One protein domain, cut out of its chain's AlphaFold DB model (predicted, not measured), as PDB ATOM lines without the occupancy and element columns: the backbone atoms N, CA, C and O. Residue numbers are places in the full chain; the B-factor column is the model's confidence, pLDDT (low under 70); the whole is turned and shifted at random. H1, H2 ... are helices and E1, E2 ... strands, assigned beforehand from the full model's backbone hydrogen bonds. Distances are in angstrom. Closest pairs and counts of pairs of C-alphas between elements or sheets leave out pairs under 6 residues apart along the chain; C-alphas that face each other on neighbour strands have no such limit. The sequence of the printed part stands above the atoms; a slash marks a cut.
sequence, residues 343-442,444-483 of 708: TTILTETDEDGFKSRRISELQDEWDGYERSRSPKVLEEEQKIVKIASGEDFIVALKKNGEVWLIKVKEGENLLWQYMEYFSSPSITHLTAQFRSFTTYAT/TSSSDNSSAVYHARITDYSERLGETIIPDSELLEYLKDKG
ATOM      1  N   THR A 343     200.855 320.157 237.494       72.25
ATOM      2  CA  THR A 343     201.715 319.805 238.633       72.25
ATOM      3  C   THR A 343     200.843 319.459 239.829       72.25
ATOM      4  O   THR A 343     200.110 320.321 240.319       72.25
ATOM      5  N   THR A 344     200.925 318.218 240.299       62.66
ATOM      6  CA  THR A 344     200.206 317.757 241.487       62.66
ATOM      7  C   THR A 344     200.690 318.515 242.721       62.66
ATOM      8  O   THR A 344     201.872 318.475 243.065       62.66
ATOM      9  N   ILE A 345     199.780 319.212 243.402       54.84
ATOM     10  CA  ILE A 345     200.025 319.780 244.730       54.84
ATOM     11  C   ILE A 345     199.365 318.829 245.724       54.84
ATOM     12  O   ILE A 345     198.143 318.812 245.841       54.84
ATOM     13  N   LEU A 346     200.166 318.018 246.417       55.84
ATOM     14  CA  LEU A 346     199.683 317.170 247.506       55.84
ATOM     15  C   LEU A 346     199.211 318.074 248.655       55.84
ATOM     16  O   LEU A 346     200.030 318.649 249.370       55.84
ATOM     17  N   THR A 347     197.901 318.240 248.821       49.41
ATOM     18  CA  THR A 347     197.332 318.902 250.001       49.41
ATOM     19  C   THR A 347     197.183 317.885 251.132       49.41
ATOM     20  O   THR A 347     196.656 316.800 250.913       49.41
ATOM     21  N   GLU A 348     197.616 318.236 252.347       48.47
ATOM     22  CA  GLU A 348     197.663 317.377 253.552       48.47
ATOM     23  C   GLU A 348     196.290 316.880 254.076       48.47
ATOM     24  O   GLU A 348     196.196 316.384 255.196       48.47
ATOM     25  N   THR A 349     195.207 317.014 253.308       47.50
ATOM     26  CA  THR A 349     193.824 316.764 253.751       47.50
ATOM     27  C   THR A 349     193.242 315.411 253.333       47.50
ATOM     28  O   THR A 349     192.073 315.159 253.612       47.50
ATOM     29  N   ASP A 350     194.005 314.534 252.675       49.94
ATOM     30  CA  ASP A 350     193.500 313.216 252.272       49.94
ATOM     31  C   ASP A 350     193.431 312.257 253.473       49.94
ATOM     32  O   ASP A 350     194.431 311.680 253.903       49.94
ATOM     33  N   GLU A 351     192.223 312.054 254.003       51.78
ATOM     34  CA  GLU A 351     191.932 311.089 255.077       51.78
ATOM     35  C   GLU A 351     192.163 309.613 254.657       51.78
ATOM     36  O   GLU A 351     192.233 308.730 255.514       51.78
ATOM     37  N   ASP A 352     192.365 309.336 253.358       54.19
ATOM     38  CA  ASP A 352     192.616 308.005 252.782       54.19
ATOM     39  C   ASP A 352     194.097 307.805 252.397       54.19
ATOM     40  O   ASP A 352     194.508 308.005 251.250       54.19
ATOM     41  N   GLY A 353     194.913 307.303 253.331       60.94
ATOM     42  CA  GLY A 353     196.359 307.091 253.129       60.94
ATOM     43  C   GLY A 353     196.767 306.179 251.951       60.94
ATOM     44  O   GLY A 353     197.942 306.138 251.587       60.94
ATOM     45  N   PHE A 354     195.829 305.457 251.324       62.84
ATOM     46  CA  PHE A 354     196.093 304.649 250.127       62.84
ATOM     47  C   PHE A 354     196.218 305.493 248.847       62.84
ATOM     48  O   PHE A 354     197.131 305.260 248.053       62.84
ATOM     49  N   LYS A 355     195.339 306.490 248.646       66.06
ATOM     50  CA  LYS A 355     195.368 307.349 247.448       66.06
ATOM     51  C   LYS A 355     196.640 308.190 247.421       66.06
ATOM     52  O   LYS A 355     197.346 308.182 246.415       66.06
ATOM     53  N   SER A 356     196.998 308.804 248.548       69.12
ATOM     54  CA  SER A 356     198.213 309.619 248.662       69.12
ATOM     55  C   SER A 356     199.488 308.802 248.427       69.12
ATOM     56  O   SER A 356     200.408 309.273 247.761       69.12
ATOM     57  N   ARG A 357     199.535 307.541 248.891       74.44
ATOM     58  CA  ARG A 357     200.659 306.633 248.611       74.44
ATOM     59  C   ARG A 357     200.799 306.348 247.120       74.44
ATOM     60  O   ARG A 357     201.897 306.468 246.585       74.44
ATOM     61  N   ARG A 358     199.697 306.009 246.441       77.00
ATOM     62  CA  ARG A 358     199.727 305.735 244.999       77.00
ATOM     63  C   ARG A 358     200.124 306.973 244.199       77.00
ATOM     64  O   ARG A 358     200.894 306.840 243.259       77.00
ATOM     65  N   ILE A 359     199.638 308.156 244.568       77.56
ATOM     66  CA  ILE A 359     200.027 309.410 243.906       77.56
ATOM     67  C   ILE A 359     201.541 309.644 244.036       77.56
ATOM     68  O   ILE A 359     202.194 309.972 243.049       77.56
ATOM     69  N   SER A 360     202.129 309.389 245.211       80.69
ATOM     70  CA  SER A 360     203.586 309.460 245.385       80.69
ATOM     71  C   SER A 360     204.333 308.451 244.503       80.69
ATOM     72  O   SER A 360     205.318 308.814 243.868       80.69
ATOM     73  N   GLU A 361     203.866 307.201 244.432       82.38
ATOM     74  CA  GLU A 361     204.458 306.174 243.557       82.38
ATOM     75  C   GLU A 361     204.358 306.558 242.073       82.38
ATOM     76  O   GLU A 361     205.295 306.345 241.308       82.38
ATOM     77  N   LEU A 362     203.236 307.157 241.665       84.25
ATOM     78  CA  LEU A 362     203.045 307.668 240.310       84.25
ATOM     79  C   LEU A 362     204.020 308.798 239.997       84.25
ATOM     80  O   LEU A 362     204.564 308.830 238.895       84.25
ATOM     81  N   GLN A 363     204.270 309.703 240.944       85.50
ATOM     82  CA  GLN A 363     205.248 310.771 240.750       85.50
ATOM     83  C   GLN A 363     206.647 310.198 240.487       85.50
ATOM     84  O   GLN A 363     207.306 310.625 239.541       85.50
ATOM     85  N   ASP A 364     207.067 309.184 241.246       85.56
ATOM     86  CA  ASP A 364     208.343 308.497 241.020       85.56
ATOM     87  C   ASP A 364     208.388 307.783 239.653       85.56
ATOM     88  O   ASP A 364     209.408 307.833 238.953       85.56
ATOM     89  N   GLU A 365     207.284 307.146 239.235       87.12
ATOM     90  CA  GLU A 365     207.145 306.542 237.900       87.12
ATOM     91  C   GLU A 365     207.306 307.593 236.782       87.12
ATOM     92  O   GLU A 365     208.038 307.357 235.814       87.12
ATOM     93  N   TRP A 366     206.653 308.753 236.908       88.75
ATOM     94  CA  TRP A 366     206.718 309.852 235.936       88.75
ATOM     95  C   TRP A 366     208.107 310.485 235.865       88.75
ATOM     96  O   TRP A 366     208.647 310.683 234.776       88.75
ATOM     97  N   ASP A 367     208.726 310.724 237.014       88.44
ATOM     98  CA  ASP A 367     210.092 311.220 237.114       88.44
ATOM     99  C   ASP A 367     211.088 310.271 236.426       88.44
ATOM    100  O   ASP A 367     211.963 310.697 235.667       88.44
ATOM    101  N   GLY A 368     210.953 308.962 236.664       87.56
ATOM    102  CA  GLY A 368     211.757 307.941 235.994       87.56
ATOM    103  C   GLY A 368     211.534 307.926 234.479       87.56
ATOM    104  O   GLY A 368     212.496 307.856 233.710       87.56
ATOM    105  N   TYR A 369     210.275 308.042 234.051       87.31
ATOM    106  CA  TYR A 369     209.871 308.079 232.646       87.31
ATOM    107  C   TYR A 369     210.480 309.252 231.877       87.31
ATOM    108  O   TYR A 369     210.957 309.070 230.753       87.31
ATOM    109  N   GLU A 370     210.447 310.443 232.471       89.00
ATOM    110  CA  GLU A 370     210.927 311.683 231.862       89.00
ATOM    111  C   GLU A 370     212.453 311.710 231.786       89.00
ATOM    112  O   GLU A 370     213.011 312.064 230.746       89.00
ATOM    113  N   ARG A 371     213.143 311.238 232.833       91.06
ATOM    114  CA  ARG A 371     214.613 311.134 232.842       91.06
ATOM    115  C   ARG A 371     215.147 310.139 231.811       91.06
ATOM    116  O   ARG A 371     216.276 310.297 231.349       91.06
ATOM    117  N   SER A 372     214.376 309.110 231.454       90.31
ATOM    118  CA  SER A 372     214.826 308.061 230.531       90.31
ATOM    119  C   SER A 372     214.628 308.396 229.046       90.31
ATOM    120  O   SER A 372     214.972 307.574 228.195       90.31
ATOM    121  N   ARG A 373     214.031 309.546 228.704       88.81
ATOM    122  CA  ARG A 373     213.607 309.886 227.335       88.81
ATOM    123  C   ARG A 373     214.223 311.190 226.849       88.81
ATOM    124  O   ARG A 373     214.535 312.087 227.621       88.81
ATOM    125  N   SER A 374     214.391 311.302 225.533       90.94
ATOM    126  CA  SER A 374     214.819 312.557 224.915       90.94
ATOM    127  C   SER A 374     213.629 313.515 224.743       90.94
ATOM    128  O   SER A 374     212.497 313.050 224.583       90.94
ATOM    129  N   PRO A 375     213.858 314.843 224.687       88.44
ATOM    130  CA  PRO A 375     212.784 315.826 224.517       88.44
ATOM    131  C   PRO A 375     211.900 315.577 223.288       88.44
ATOM    132  O   PRO A 375     210.684 315.715 223.359       88.44
ATOM    133  N   LYS A 376     212.499 315.127 222.178       89.56
ATOM    134  CA  LYS A 376     211.767 314.801 220.946       89.56
ATOM    135  C   LYS A 376     210.800 313.626 221.136       89.56
ATOM    136  O   LYS A 376     209.686 313.657 220.630       89.56
ATOM    137  N   VAL A 377     211.225 312.591 221.863       88.31
ATOM    138  CA  VAL A 377     210.371 311.429 222.153       88.31
ATOM    139  C   VAL A 377     209.215 311.836 223.061       88.31
ATOM    140  O   VAL A 377     208.085 311.431 222.815       88.31
ATOM    141  N   LEU A 378     209.477 312.686 224.058       86.31
ATOM    142  CA  LEU A 378     208.438 313.203 224.950       86.31
ATOM    143  C   LEU A 378     207.367 313.986 224.183       86.31
ATOM    144  O   LEU A 378     206.185 313.770 224.423       86.31
ATOM    145  N   GLU A 379     207.758 314.834 223.230       86.94
ATOM    146  CA  GLU A 379     206.821 315.575 222.376       86.94
ATOM    147  C   GLU A 379     205.962 314.637 221.511       86.94
ATOM    148  O   GLU A 379     204.738 314.767 221.466       86.94
ATOM    149  N   GLU A 380     206.573 313.631 220.878       86.94
ATOM    150  CA  GLU A 380     205.845 312.631 220.086       86.94
ATOM    151  C   GLU A 380     204.877 311.786 220.939       86.94
ATOM    152  O   GLU A 380     203.836 311.333 220.449       86.94
ATOM    153  N   GLU A 381     205.199 311.559 222.214       87.62
ATOM    154  CA  GLU A 381     204.395 310.760 223.139       87.62
ATOM    155  C   GLU A 381     203.244 311.538 223.810       87.62
ATOM    156  O   GLU A 381     202.362 310.922 224.412       87.62
ATOM    157  N   GLN A 382     203.167 312.860 223.621       87.69
ATOM    158  CA  GLN A 382     202.014 313.679 224.031       87.69
ATOM    159  C   GLN A 382     200.775 313.477 223.141       87.69
ATOM    160  O   GLN A 382     199.681 313.949 223.451       87.69
ATOM    161  N   LYS A 383     200.923 312.768 222.020       90.75
ATOM    162  CA  LYS A 383     199.839 312.534 221.069       90.75
ATOM    163  C   LYS A 383     198.770 311.596 221.632       90.75
ATOM    164  O   LYS A 383     199.084 310.551 222.205       90.75
ATOM    165  N   ILE A 384     197.502 311.927 221.382       94.19
ATOM    166  CA  ILE A 384     196.362 311.055 221.687       94.19
ATOM    167  C   ILE A 384     196.407 309.825 220.783       94.19
ATOM    168  O   ILE A 384     196.515 309.939 219.561       94.19
ATOM    169  N   VAL A 385     196.327 308.643 221.391       92.06
ATOM    170  CA  VAL A 385     196.384 307.359 220.675       92.06
ATOM    171  C   VAL A 385     195.107 306.546 220.789       92.06
ATOM    172  O   VAL A 385     194.901 305.662 219.959       92.06
ATOM    173  N   LYS A 386     194.270 306.812 221.799       93.31
ATOM    174  CA  LYS A 386     192.987 306.132 221.988       93.31
ATOM    175  C   LYS A 386     191.959 307.051 222.629       93.31
ATOM    176  O   LYS A 386     192.309 307.892 223.455       93.31
ATOM    177  N   ILE A 387     190.700 306.805 222.302       97.19
ATOM    178  CA  ILE A 387     189.538 307.377 222.983       97.19
ATOM    179  C   ILE A 387     188.573 306.269 223.408       97.19
ATOM    180  O   ILE A 387     188.574 305.183 222.831       97.19
ATOM    181  N   ALA A 388     187.747 306.530 224.411       96.75
ATOM    182  CA  ALA A 388     186.613 305.684 224.756       96.75
ATOM    183  C   ALA A 388     185.449 306.549 225.247       96.75
ATOM    184  O   ALA A 388     185.660 307.517 225.978       96.75
ATOM    185  N   SER A 389     184.229 306.199 224.848       95.88
ATOM    186  CA  SER A 389     183.022 306.984 225.111       95.88
ATOM    187  C   SER A 389     182.143 306.296 226.153       95.88
ATOM    188  O   SER A 389     181.846 305.112 226.044       95.88
ATOM    189  N   GLY A 390     181.711 307.049 227.162       93.06
ATOM    190  CA  GLY A 390     180.702 306.618 228.127       93.06
ATOM    191  C   GLY A 390     179.296 307.091 227.753       93.06
ATOM    192  O   GLY A 390     178.956 307.248 226.584       93.06
ATOM    193  N   GLU A 391     178.462 307.332 228.760       90.12
ATOM    194  CA  GLU A 391     177.108 307.872 228.599       90.12
ATOM    195  C   GLU A 391     177.138 309.261 227.937       90.12
ATOM    196  O   GLU A 391     176.557 309.448 226.868       90.12
ATOM    197  N   ASP A 392     177.861 310.192 228.554       89.75
ATOM    198  CA  ASP A 392     177.942 311.618 228.210       89.75
ATOM    199  C   ASP A 392     179.360 312.180 228.443       89.75
ATOM    200  O   ASP A 392     179.554 313.356 228.751       89.75
ATOM    201  N   PHE A 393     180.376 311.326 228.336       92.81
ATOM    202  CA  PHE A 393     181.777 311.708 228.468       92.81
ATOM    203  C   PHE A 393     182.653 310.941 227.483       92.81
ATOM    204  O   PHE A 393     182.285 309.878 226.973       92.81
ATOM    205  N   ILE A 394     183.839 311.485 227.242       95.50
ATOM    206  CA  ILE A 394     184.919 310.839 226.507       95.50
ATOM    207  C   ILE A 394     186.138 310.802 227.413       95.50
ATOM    208  O   ILE A 394     186.461 311.778 228.085       95.50
ATOM    209  N   VAL A 395     186.833 309.673 227.403       95.62
ATOM    210  CA  VAL A 395     188.163 309.543 227.985       95.62
ATOM    211  C   VAL A 395     189.163 309.411 226.845       95.62
ATOM    212  O   VAL A 395     188.922 308.680 225.885       95.62
ATOM    213  N   ALA A 396     190.274 310.129 226.932       96.56
ATOM    214  CA  ALA A 396     191.374 310.107 225.987       96.56
ATOM    215  C   ALA A 396     192.639 309.589 226.676       96.56
ATOM    216  O   ALA A 396     192.941 309.968 227.808       96.56
ATOM    217  N   LEU A 397     193.383 308.735 225.975       95.00
ATOM    218  CA  LEU A 397     194.680 308.216 226.398       95.00
ATOM    219  C   LEU A 397     195.761 308.749 225.454       95.00
ATOM    220  O   LEU A 397     195.722 308.504 224.239       95.00
ATOM    221  N   LYS A 398     196.739 309.455 226.019       94.12
ATOM    222  CA  LYS A 398     197.969 309.838 225.321       94.12
ATOM    223  C   LYS A 398     198.943 308.661 225.256       94.12
ATOM    224  O   LYS A 398     198.875 307.726 226.054       94.12
ATOM    225  N   LYS A 399     199.871 308.696 224.295       90.75
ATOM    226  CA  LYS A 399     200.868 307.630 224.097       90.75
ATOM    227  C   LYS A 399     201.775 307.437 225.319       90.75
ATOM    228  O   LYS A 399     202.213 306.317 225.556       90.75
ATOM    229  N   ASN A 400     202.025 308.499 226.077       89.88
ATOM    230  CA  ASN A 400     202.802 308.469 227.315       89.88
ATOM    231  C   ASN A 400     202.060 307.898 228.536       89.88
ATOM    232  O   ASN A 400     202.654 307.844 229.607       89.88
ATOM    233  N   GLY A 401     200.788 307.507 228.409       90.75
ATOM    234  CA  GLY A 401     200.010 306.947 229.515       90.75
ATOM    235  C   GLY A 401     199.166 307.959 230.300       90.75
ATOM    236  O   GLY A 401     198.495 307.571 231.254       90.75
ATOM    237  N   GLU A 402     199.159 309.244 229.918       93.19
ATOM    238  CA  GLU A 402     198.240 310.222 230.511       93.19
ATOM    239  C   GLU A 402     196.793 309.961 230.086       93.19
ATOM    240  O   GLU A 402     196.492 309.786 228.900       93.19
ATOM    241  N   VAL A 403     195.890 310.026 231.060       93.69
ATOM    242  CA  VAL A 403     194.458 309.812 230.889       93.69
ATOM    243  C   VAL A 403     193.717 311.095 231.225       93.69
ATOM    244  O   VAL A 403     193.903 311.697 232.282       93.69
ATOM    245  N   TRP A 404     192.855 311.504 230.306       93.88
ATOM    246  CA  TRP A 404     192.084 312.733 230.402       93.88
ATOM    247  C   TRP A 404     190.620 312.438 230.128       93.88
ATOM    248  O   TRP A 404     190.305 311.675 229.223       93.88
ATOM    249  N   LEU A 405     189.721 313.048 230.887       93.44
ATOM    250  CA  LEU A 405     188.281 312.923 230.701       93.44
ATOM    251  C   LEU A 405     187.700 314.278 230.324       93.44
ATOM    252  O   LEU A 405     188.126 315.311 230.829       93.44
ATOM    253  N   ILE A 406     186.704 314.267 229.456       92.19
ATOM    254  CA  ILE A 406     185.915 315.440 229.110       92.19
ATOM    255  C   ILE A 406     184.449 315.058 229.090       92.19
ATOM    256  O   ILE A 406     184.072 314.009 228.565       92.19
ATOM    257  N   LYS A 407     183.615 315.916 229.670       90.81
ATOM    258  CA  LYS A 407     182.170 315.773 229.557       90.81
ATOM    259  C   LYS A 407     181.730 316.258 228.182       90.81
ATOM    260  O   LYS A 407     182.153 317.314 227.719       90.81
ATOM    261  N   VAL A 408     180.900 315.460 227.531       91.12
ATOM    262  CA  VAL A 408     180.470 315.647 226.153       91.12
ATOM    263  C   VAL A 408     178.956 315.608 226.130       91.12
ATOM    264  O   VAL A 408     178.325 314.557 226.041       91.12
ATOM    265  N   LYS A 409     178.373 316.796 226.249       87.69
ATOM    266  CA  LYS A 409     176.937 317.007 226.192       87.69
ATOM    267  C   LYS A 409     176.663 318.272 225.399       87.69
ATOM    268  O   LYS A 409     177.365 319.273 225.542       87.69
ATOM    269  N   GLU A 410     175.648 318.208 224.550       84.38
ATOM    270  CA  GLU A 410     175.262 319.329 223.706       84.38
ATOM    271  C   GLU A 410     174.970 320.580 224.554       84.38
ATOM    272  O   GLU A 410     174.226 320.521 225.533       84.38
ATOM    273  N   GLY A 411     175.593 321.704 224.189       81.69
ATOM    274  CA  GLY A 411     175.430 322.992 224.868       81.69
ATOM    275  C   GLY A 411     176.202 323.165 226.183       81.69
ATOM    276  O   GLY A 411     176.141 324.249 226.759       81.69
ATOM    277  N   GLU A 412     176.933 322.154 226.665       84.31
ATOM    278  CA  GLU A 412     177.785 322.281 227.856       84.31
ATOM    279  C   GLU A 412     179.234 322.657 227.505       84.31
ATOM    280  O   GLU A 412     179.714 322.454 226.388       84.31
ATOM    281  N   ASN A 413     179.950 323.217 228.486       84.50
ATOM    282  CA  ASN A 413     181.347 323.601 228.315       84.50
ATOM    283  C   ASN A 413     182.252 322.368 228.223       84.50
ATOM    284  O   ASN A 413     182.268 321.513 229.109       84.50
ATOM    285  N   LEU A 414     183.067 322.339 227.173       90.00
ATOM    286  CA  LEU A 414     184.050 321.297 226.915       90.00
ATOM    287  C   LEU A 414     185.335 321.589 227.698       90.00
ATOM    288  O   LEU A 414     186.190 322.346 227.239       90.00
ATOM    289  N   LEU A 415     185.464 320.995 228.888       90.06
ATOM    290  CA  LEU A 415     186.647 321.136 229.737       90.06
ATOM    291  C   LEU A 415     187.311 319.784 229.994       90.06
ATOM    292  O   LEU A 415     186.682 318.850 230.492       90.06
ATOM    293  N   TRP A 416     188.603 319.709 229.680       91.56
ATOM    294  CA  TRP A 416     189.430 318.553 229.996       91.56
ATOM    295  C   TRP A 416     189.761 318.488 231.480       91.56
ATOM    296  O   TRP A 416     190.175 319.472 232.092       91.56
ATOM    297  N   GLN A 417     189.665 317.283 232.017       88.31
ATOM    298  CA  GLN A 417     190.041 316.942 233.369       88.31
ATOM    299  C   GLN A 417     191.126 315.867 233.352       88.31
ATOM    300  O   GLN A 417     190.957 314.810 232.743       88.31
ATOM    301  N   TYR A 418     192.232 316.131 234.043       89.69
ATOM    302  CA  TYR A 418     193.303 315.156 234.207       89.69
ATOM    303  C   TYR A 418     192.905 314.080 235.221       89.69
ATOM    304  O   TYR A 418     192.439 314.396 236.316       89.69
ATOM    305  N   MET A 419     193.092 312.813 234.856       88.25
ATOM    306  CA  MET A 419     192.750 311.662 235.687       88.25
ATOM    307  C   MET A 419     194.017 311.058 236.280       88.25
ATOM    308  O   MET A 419     194.514 310.041 235.798       88.25
ATOM    309  N   GLU A 420     194.539 311.695 237.326       85.00
ATOM    310  CA  GLU A 420     195.826 311.347 237.937       85.00
ATOM    311  C   GLU A 420     195.897 309.879 238.376       85.00
ATOM    312  O   GLU A 420     196.782 309.152 237.937       85.00
ATOM    313  N   TYR A 421     194.903 309.401 239.133       83.12
ATOM    314  CA  TYR A 421     194.858 308.012 239.613       83.12
ATOM    315  C   TYR A 421     194.878 306.965 238.480       83.12
ATOM    316  O   TYR A 421     195.350 305.846 238.667       83.12
ATOM    317  N   PHE A 422     194.373 307.326 237.299       88.25
ATOM    318  CA  PHE A 422     194.270 306.444 236.134       88.25
ATOM    319  C   PHE A 422     195.419 306.626 235.136       88.25
ATOM    320  O   PHE A 422     195.464 305.900 234.140       88.25
ATOM    321  N   SER A 423     196.321 307.578 235.394       90.38
ATOM    322  CA  SER A 423     197.424 307.967 234.519       90.38
ATOM    323  C   SER A 423     198.743 307.395 235.027       90.38
ATOM    324  O   SER A 423     199.242 307.796 236.072       90.38
ATOM    325  N   SER A 424     199.351 306.499 234.256       89.38
ATOM    326  CA  SER A 424     200.704 305.988 234.515       89.38
ATOM    327  C   SER A 424     201.392 305.706 233.186       89.38
ATOM    328  O   SER A 424     200.729 305.228 232.261       89.38
ATOM    329  N   PRO A 425     202.720 305.885 233.097       88.38
ATOM    330  CA  PRO A 425     203.524 305.441 231.963       88.38
ATOM    331  C   PRO A 425     203.303 304.005 231.479       88.38
ATOM    332  O   PRO A 425     203.621 303.671 230.337       88.38
ATOM    333  N   SER A 426     202.826 303.134 232.368       85.62
ATOM    334  CA  SER A 426     202.559 301.724 232.077       85.62
ATOM    335  C   SER A 426     201.206 301.491 231.390       85.62
ATOM    336  O   SER A 426     200.996 300.447 230.764       85.62
ATOM    337  N   ILE A 427     200.280 302.451 231.485       88.31
ATOM    338  CA  ILE A 427     198.925 302.328 230.954       88.31
ATOM    339  C   ILE A 427     198.962 302.366 229.434       88.31
ATOM    340  O   ILE A 427     199.488 303.276 228.802       88.31
ATOM    341  N   THR A 428     198.347 301.352 228.834       87.69
ATOM    342  CA  THR A 428     198.336 301.163 227.378       87.69
ATOM    343  C   THR A 428     196.927 301.048 226.816       87.69
ATOM    344  O   THR A 428     196.739 301.162 225.602       87.69
ATOM    345  N   HIS A 429     195.925 300.795 227.662       88.81
ATOM    346  CA  HIS A 429     194.549 300.543 227.251       88.81
ATOM    347  C   HIS A 429     193.546 301.322 228.091       88.81
ATOM    348  O   HIS A 429     193.791 301.656 229.249       88.81
ATOM    349  N   LEU A 430     192.415 301.595 227.449       93.44
ATOM    350  CA  LEU A 430     191.315 302.384 227.963       93.44
ATOM    351  C   LEU A 430     190.015 301.821 227.382       93.44
ATOM    352  O   LEU A 430     189.915 301.611 226.172       93.44
ATOM    353  N   THR A 431     189.023 301.627 228.240       94.56
ATOM    354  CA  THR A 431     187.658 301.258 227.857       94.56
ATOM    355  C   THR A 431     186.685 302.091 228.669       94.56
ATOM    356  O   THR A 431     186.912 302.315 229.854       94.56
ATOM    357  N   ALA A 432     185.594 302.534 228.057       94.19
ATOM    358  CA  ALA A 432     184.516 303.242 228.727       94.19
ATOM    359  C   ALA A 432     183.185 302.785 228.140       94.19
ATOM    360  O   ALA A 432     183.109 302.512 226.944       94.19
ATOM    361  N   GLN A 433     182.172 302.675 228.993       92.94
ATOM    362  CA  GLN A 433     180.795 302.426 228.592       92.94
ATOM    363  C   GLN A 433     179.861 302.798 229.742       92.94
ATOM    364  O   GLN A 433     180.189 302.602 230.916       92.94
ATOM    365  N   PHE A 434     178.687 303.339 229.402       91.62
ATOM    366  CA  PHE A 434     177.744 303.881 230.381       91.62
ATOM    367  C   PHE A 434     178.458 304.823 231.366       91.62
ATOM    368  O   PHE A 434     179.111 305.768 230.940       91.62
ATOM    369  N   ARG A 435     178.382 304.568 232.671       90.31
ATOM    370  CA  ARG A 435     178.972 305.398 233.727       90.31
ATOM    371  C   ARG A 435     180.308 304.877 234.222       90.31
ATOM    372  O   ARG A 435     180.714 305.220 235.323       90.31
ATOM    373  N   SER A 436     180.971 304.012 233.471       91.94
ATOM    374  CA  SER A 436     182.208 303.386 233.913       91.94
ATOM    375  C   SER A 436     183.306 303.535 232.876       91.94
ATOM    376  O   SER A 436     183.058 303.481 231.672       91.94
ATOM    377  N   PHE A 437     184.537 303.670 233.355       94.00
ATOM    378  CA  PHE A 437     185.726 303.534 232.528       94.00
ATOM    379  C   PHE A 437     186.802 302.744 233.268       94.00
ATOM    380  O   PHE A 437     186.791 302.633 234.492       94.00
ATOM    381  N   THR A 438     187.692 302.119 232.507       94.12
ATOM    382  CA  THR A 438     188.770 301.271 233.012       94.12
ATOM    383  C   THR A 438     190.044 301.564 232.244       94.12
ATOM    384  O   THR A 438     190.017 301.615 231.012       94.12
ATOM    385  N   THR A 439     191.158 301.709 232.953       93.06
ATOM    386  CA  THR A 439     192.498 301.794 232.366       93.06
ATOM    387  C   THR A 439     193.326 300.604 232.813       93.06
ATOM    388  O   THR A 439     193.184 300.110 233.932       93.06
ATOM    389  N   TYR A 440     194.148 300.079 231.910       91.06
ATOM    390  CA  TYR A 440     194.951 298.902 232.217       91.06
ATOM    391  C   TYR A 440     196.209 298.799 231.356       91.06
ATOM    392  O   TYR A 440     196.315 299.368 230.260       91.06
ATOM    393  N   ALA A 441     197.177 298.051 231.877       84.06
ATOM    394  CA  ALA A 441     198.411 297.705 231.191       84.06
ATOM    395  C   ALA A 441     198.341 296.264 230.667       84.06
ATOM    396  O   ALA A 441     198.083 295.326 231.425       84.06
ATOM    397  N   THR A 442     198.598 296.069 229.371       73.56
ATOM    398  CA  THR A 442     198.825 294.714 228.853       73.56
ATOM    399  C   THR A 442     200.191 294.197 229.283       73.56
ATOM    400  O   THR A 442     201.150 294.973 229.221       73.56
ATOM    401  N   THR A 444     203.819 292.791 229.009       64.69
ATOM    402  CA  THR A 444     204.947 292.778 228.078       64.69
ATOM    403  C   THR A 444     205.889 291.644 228.457       64.69
ATOM    404  O   THR A 444     205.911 291.211 229.604       64.69
ATOM    405  N   SER A 445     206.724 291.187 227.521       54.25
ATOM    406  CA  SER A 445     207.727 290.140 227.782       54.25
ATOM    407  C   SER A 445     208.732 290.492 228.888       54.25
ATOM    408  O   SER A 445     209.461 289.619 229.342       54.25
ATOM    409  N   SER A 446     208.807 291.768 229.273       52.34
ATOM    410  CA  SER A 446     209.690 292.313 230.307       52.34
ATOM    411  C   SER A 446     208.997 292.612 231.639       52.34
ATOM    412  O   SER A 446     209.681 292.952 232.595       52.34
ATOM    413  N   SER A 447     207.665 292.544 231.707       56.81
ATOM    414  CA  SER A 447     206.897 292.814 232.928       56.81
ATOM    415  C   SER A 447     206.361 291.502 233.491       56.81
ATOM    416  O   SER A 447     205.662 290.795 232.767       56.81
ATOM    417  N   ASP A 448     206.643 291.200 234.758       53.00
ATOM    418  CA  ASP A 448     206.152 290.019 235.484       53.00
ATOM    419  C   ASP A 448     204.614 289.990 235.553       53.00
ATOM    420  O   ASP A 448     204.078 290.407 236.564       53.00
ATOM    421  N   ASN A 449     203.893 289.579 234.495       51.72
ATOM    422  CA  ASN A 449     202.425 289.370 234.376       51.72
ATOM    423  C   ASN A 449     201.460 290.394 235.034       51.72
ATOM    424  O   ASN A 449     200.240 290.210 235.006       51.72
ATOM    425  N   SER A 450     201.977 291.496 235.564       59.78
ATOM    426  CA  SER A 450     201.323 292.435 236.461       59.78
ATOM    427  C   SER A 450     200.527 293.431 235.629       59.78
ATOM    428  O   SER A 450     200.970 294.543 235.338       59.78
ATOM    429  N   SER A 451     199.329 293.020 235.222       68.94
ATOM    430  CA  SER A 451     198.320 293.934 234.695       68.94
ATOM    431  C   SER A 451     197.619 294.625 235.857       68.94
ATOM    432  O   SER A 451     196.729 294.050 236.479       68.94
ATOM    433  N   ALA A 452     198.006 295.867 236.148       79.81
ATOM    434  CA  ALA A 452     197.181 296.731 236.980       79.81
ATOM    435  C   ALA A 452     195.932 297.131 236.181       79.81
ATOM    436  O   ALA A 452     196.041 297.592 235.039       79.81
ATOM    437  N   VAL A 453     194.754 296.914 236.767       89.19
ATOM    438  CA  VAL A 453     193.460 297.277 236.181       89.19
ATOM    439  C   VAL A 453     192.779 298.252 237.128       89.19
ATOM    440  O   VAL A 453     192.361 297.872 238.222       89.19
ATOM    441  N   TYR A 454     192.678 299.505 236.700       89.25
ATOM    442  CA  TYR A 454     192.049 300.576 237.459       89.25
ATOM    443  C   TYR A 454     190.665 300.837 236.894       89.25
ATOM    444  O   TYR A 454     190.517 301.103 235.702       89.25
ATOM    445  N   HIS A 455     189.653 300.774 237.748       90.38
ATOM    446  CA  HIS A 455     188.262 300.970 237.379       90.38
ATOM    447  C   HIS A 455     187.679 302.184 238.097       90.38
ATOM    448  O   HIS A 455     187.978 302.425 239.263       90.38
ATOM    449  N   ALA A 456     186.825 302.934 237.408       87.88
ATOM    450  CA  ALA A 456     186.003 303.968 238.015       87.88
ATOM    451  C   ALA A 456     184.556 303.833 237.565       87.88
ATOM    452  O   ALA A 456     184.263 303.548 236.398       87.88
ATOM    453  N   ARG A 457     183.652 304.140 238.496       86.38
ATOM    454  CA  ARG A 457     182.253 304.431 238.204       86.38
ATOM    455  C   ARG A 457     181.944 305.884 238.557       86.38
ATOM    456  O   ARG A 457     182.234 306.348 239.652       86.38
ATOM    457  N   ILE A 458     181.341 306.593 237.615       81.50
ATOM    458  CA  ILE A 458     180.929 307.988 237.735       81.50
ATOM    459  C   ILE A 458     179.516 307.997 238.324       81.50
ATOM    460  O   ILE A 458     178.544 307.605 237.674       81.50
ATOM    461  N   THR A 459     179.408 308.356 239.602       66.62
ATOM    462  CA  THR A 459     178.159 308.269 240.380       66.62
ATOM    463  C   THR A 459     177.444 309.606 240.555       66.62
ATOM    464  O   THR A 459     176.231 309.588 240.759       66.62
ATOM    465  N   ASP A 460     178.148 310.739 240.465       58.38
ATOM    466  CA  ASP A 460     177.582 312.075 240.680       58.38
ATOM    467  C   ASP A 460     177.919 313.028 239.519       58.38
ATOM    468  O   ASP A 460     179.072 313.157 239.115       58.38
ATOM    469  N   TYR A 461     176.886 313.686 238.986       53.16
ATOM    470  CA  TYR A 461     176.964 314.707 237.932       53.16
ATOM    471  C   TYR A 461     176.506 316.056 238.493       53.16
ATOM    472  O   TYR A 461     175.695 316.753 237.883       53.16
ATOM    473  N   SER A 462     176.967 316.415 239.692       44.03
ATOM    474  CA  SER A 462     176.728 317.751 240.229       44.03
ATOM    475  C   SER A 462     177.194 318.799 239.203       44.03
ATOM    476  O   SER A 462     178.335 318.780 238.749       44.03
ATOM    477  N   GLU A 463     176.301 319.723 238.831       44.09
ATOM    478  CA  GLU A 463     176.514 320.803 237.847       44.09
ATOM    479  C   GLU A 463     177.637 321.789 238.233       44.09
ATOM    480  O   GLU A 463     177.935 322.733 237.501       44.09
ATOM    481  N   ARG A 464     178.280 321.594 239.388       42.78
ATOM    482  CA  ARG A 464     179.403 322.404 239.845       42.78
ATOM    483  C   ARG A 464     180.724 321.788 239.399       42.78
ATOM    484  O   ARG A 464     181.326 320.985 240.102       42.78
ATOM    485  N   LEU A 465     181.190 322.247 238.238       38.94
ATOM    486  CA  LEU A 465     182.611 322.299 237.891       38.94
ATOM    487  C   LEU A 465     183.407 322.852 239.089       38.94
ATOM    488  O   LEU A 465     183.273 324.031 239.413       38.94
ATOM    489  N   GLY A 466     184.209 322.015 239.750       44.41
ATOM    490  CA  GLY A 466     185.183 322.480 240.743       44.41
ATOM    491  C   GLY A 466     185.594 321.466 241.807       44.41
ATOM    492  O   GLY A 466     186.756 321.449 242.189       44.41
ATOM    493  N   GLU A 467     184.699 320.581 242.242       44.16
ATOM    494  CA  GLU A 467     185.025 319.554 243.241       44.16
ATOM    495  C   GLU A 467     184.720 318.187 242.646       44.16
ATOM    496  O   GLU A 467     183.571 317.771 242.504       44.16
ATOM    497  N   THR A 468     185.774 317.511 242.204       47.56
ATOM    498  CA  THR A 468     185.641 316.163 241.664       47.56
ATOM    499  C   THR A 468     185.541 315.220 242.837       47.56
ATOM    500  O   THR A 468     186.470 315.140 243.634       47.56
ATOM    501  N   ILE A 469     184.480 314.433 242.899       50.19
ATOM    502  CA  ILE A 469     184.564 313.155 243.583       50.19
ATOM    503  C   ILE A 469     184.118 312.131 242.546       50.19
ATOM    504  O   ILE A 469     182.929 311.899 242.375       50.19
ATOM    505  N   ILE A 470     185.071 311.570 241.791       55.41
ATOM    506  CA  ILE A 470     184.915 310.212 241.254       55.41
ATOM    507  C   ILE A 470     185.081 309.333 242.499       55.41
ATOM    508  O   ILE A 470     186.220 309.163 242.941       55.41
ATOM    509  N   PRO A 471     184.001 308.881 243.161       51.09
ATOM    510  CA  PRO A 471     184.121 308.426 244.546       51.09
ATOM    511  C   PRO A 471     184.738 307.037 244.648       51.09
ATOM    512  O   PRO A 471     185.447 306.759 245.610       51.09
ATOM    513  N   ASP A 472     184.583 306.221 243.606       59.00
ATOM    514  CA  ASP A 472     184.915 304.800 243.645       59.00
ATOM    515  C   ASP A 472     185.980 304.455 242.589       59.00
ATOM    516  O   ASP A 472     185.733 303.703 241.645       59.00
ATOM    517  N   SER A 473     187.168 305.061 242.698       72.44
ATOM    518  CA  SER A 473     188.357 304.595 241.974       72.44
ATOM    519  C   SER A 473     188.899 303.335 242.653       72.44
ATOM    520  O   SER A 473     189.366 303.410 243.792       72.44
ATOM    521  N   GLU A 474     188.850 302.194 241.974       80.25
ATOM    522  CA  GLU A 474     189.234 300.893 242.526       80.25
ATOM    523  C   GLU A 474     190.348 300.253 241.690       80.25
ATOM    524  O   GLU A 474     190.230 300.094 240.471       80.25
ATOM    525  N   LEU A 475     191.430 299.849 242.357       83.56
ATOM    526  CA  LEU A 475     192.367 298.878 241.805       83.56
ATOM    527  C   LEU A 475     191.748 297.486 241.943       83.56
ATOM    528  O   LEU A 475     191.508 297.009 243.052       83.56
ATOM    529  N   LEU A 476     191.517 296.812 240.818       87.44
ATOM    530  CA  LEU A 476     190.963 295.463 240.807       87.44
ATOM    531  C   LEU A 476     192.055 294.433 241.124       87.44
ATOM    532  O   LEU A 476     192.539 293.730 240.237       87.44
ATOM    533  N   GLU A 477     192.415 294.314 242.403       84.75
ATOM    534  CA  GLU A 477     193.467 293.405 242.896       84.75
ATOM    535  C   GLU A 477     193.246 291.946 242.464       84.75
ATOM    536  O   GLU A 477     194.190 291.214 242.185       84.75
ATOM    537  N   TYR A 478     191.990 291.522 242.310       86.50
ATOM    538  CA  TYR A 478     191.646 290.179 241.834       86.50
ATOM    539  C   TYR A 478     192.093 289.892 240.397       86.50
ATOM    540  O   TYR A 478     192.168 288.727 240.014       86.50
ATOM    541  N   LEU A 479     192.321 290.924 239.583       88.06
ATOM    542  CA  LEU A 479     192.796 290.798 238.204       88.06
ATOM    543  C   LEU A 479     194.310 290.963 238.080       88.06
ATOM    544  O   LEU A 479     194.863 290.709 237.005       88.06
ATOM    545  N   LYS A 480     194.980 291.340 239.171       84.62
ATOM    546  CA  LYS A 480     196.430 291.431 239.221       84.62
ATOM    547  C   LYS A 480     197.047 290.074 238.877       84.62
ATOM    548  O   LYS A 480     196.508 289.020 239.216       84.62
ATOM    549  N   ASP A 481     198.139 290.111 238.124       81.62
ATOM    550  CA  ASP A 481     198.904 288.939 237.677       81.62
ATOM    551  C   ASP A 481     198.133 287.939 236.795       81.62
ATOM    552  O   ASP A 481     198.636 286.861 236.466       81.62
ATOM    553  N   LYS A 482     196.912 288.285 236.360       84.06
ATOM    554  CA  LYS A 482     196.129 287.454 235.438       84.06
ATOM    555  C   LYS A 482     196.454 287.697 233.974       84.06
ATOM    556  O   LYS A 482     195.958 286.927 233.164       84.06
ATOM    557  N   GLY A 483     197.247 288.718 233.651       86.56
ATOM    558  CA  GLY A 483     197.619 289.057 232.283       86.56
ATOM    559  C   GLY A 483     196.460 289.611 231.452       86.56
ATOM    560  O   GLY A 483     196.136 289.073 230.399       86.56
TER     561      GLY A 483
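This is residues 343 to 442 and 444 to 483 of the 708 residues of an uncharacterized protein of Kwoniella mangroviensis CBS 10435 (UniProt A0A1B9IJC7). Two four-stranded sheets form a sandwich that opens like a wedge: the edge strands E1 and E5 come close together, while E4 and E8 stand apart. H1 and H2 lie off the end of the sandwich where E1 and E5 begin, with H1 apart from the eight strands. The printed part has 140 residues, with two named helices and eight named strands that follow along the chain in the order H1 H2 E1 E2 E3 E4 E5 E6 E7 E8; both sheets, in the orders E1 E2 E3 E4 and E5 E6 E7 E8, are antiparallel. The class is mixed, helices and strands, with under half of the residues in named elements. The whole is compact, with a radius of gyration of the C-alphas of 15.5 A and spans of 44 by 35 by 32 A.

Start at Thr 343 and go on to C-alpha 353 at (196.359, 307.091, 253.129), where H1 begins; it runs 27.6 A to residue 371. H2, residues 375 to 381, follows after a tight link. Next find E1, residues 384 to 389, 14.4 A; E2, residues 393 to 398, 16.6 A; E3, residues 403 to 407; and E4, residues 416 to 418. Find C-alpha 429 at (194.549, 300.543, 227.251): E5 runs from there to residue 433, 13.9 A. E6 is residues 436 to 440, E7 residues 453 to 457, and E8 residues 472 to 475, ending at (192.367, 298.878, 241.805).

Look first at E1 E2 E3 E4, a meander, each strand the antiparallel neighbour of the one before. N 388 and O 395 of the hairpin E1 and E2 are 2.9 A apart, N 396 and O 404 of E2 and E3 2.8 A, and N 405 and O 417 of E3 and E4 2.8 A, each within hydrogen-bond range. In the other sheet, look for N 438 and O 431 at 2.8 A, N 439 and O 454 at 2.9 A, and N 455 and O 474 at 2.9 A. The two sheets make a sandwich, face to face, their best planes 35 degrees apart. The closest C-alphas of E1 and E5 are those of Ala 388 and Ala 432, 5.1 A. H1 and H2 are close but not clearly touching, with C-alphas 370 and 378 closest at 7.5 A, at a steep tilt of 56 degrees, opposite ways. In both helices every O i to N i+4 pair is within hydrogen-bond range.

The C-alphas farthest apart are those of Gly 411 and Ser 446, 46.3 A. Residue 443 is not printed; C-alphas 442 and 444 are 6.5 A apart across the cut. E7 to E8 is a long link of 14 residues. Residues 349 to 354 and 371 to 376 stand free. Mean pLDDT of the printed part is 79.8, with residues 344 to 356, 444 to 451 and 459 to 472 under 70.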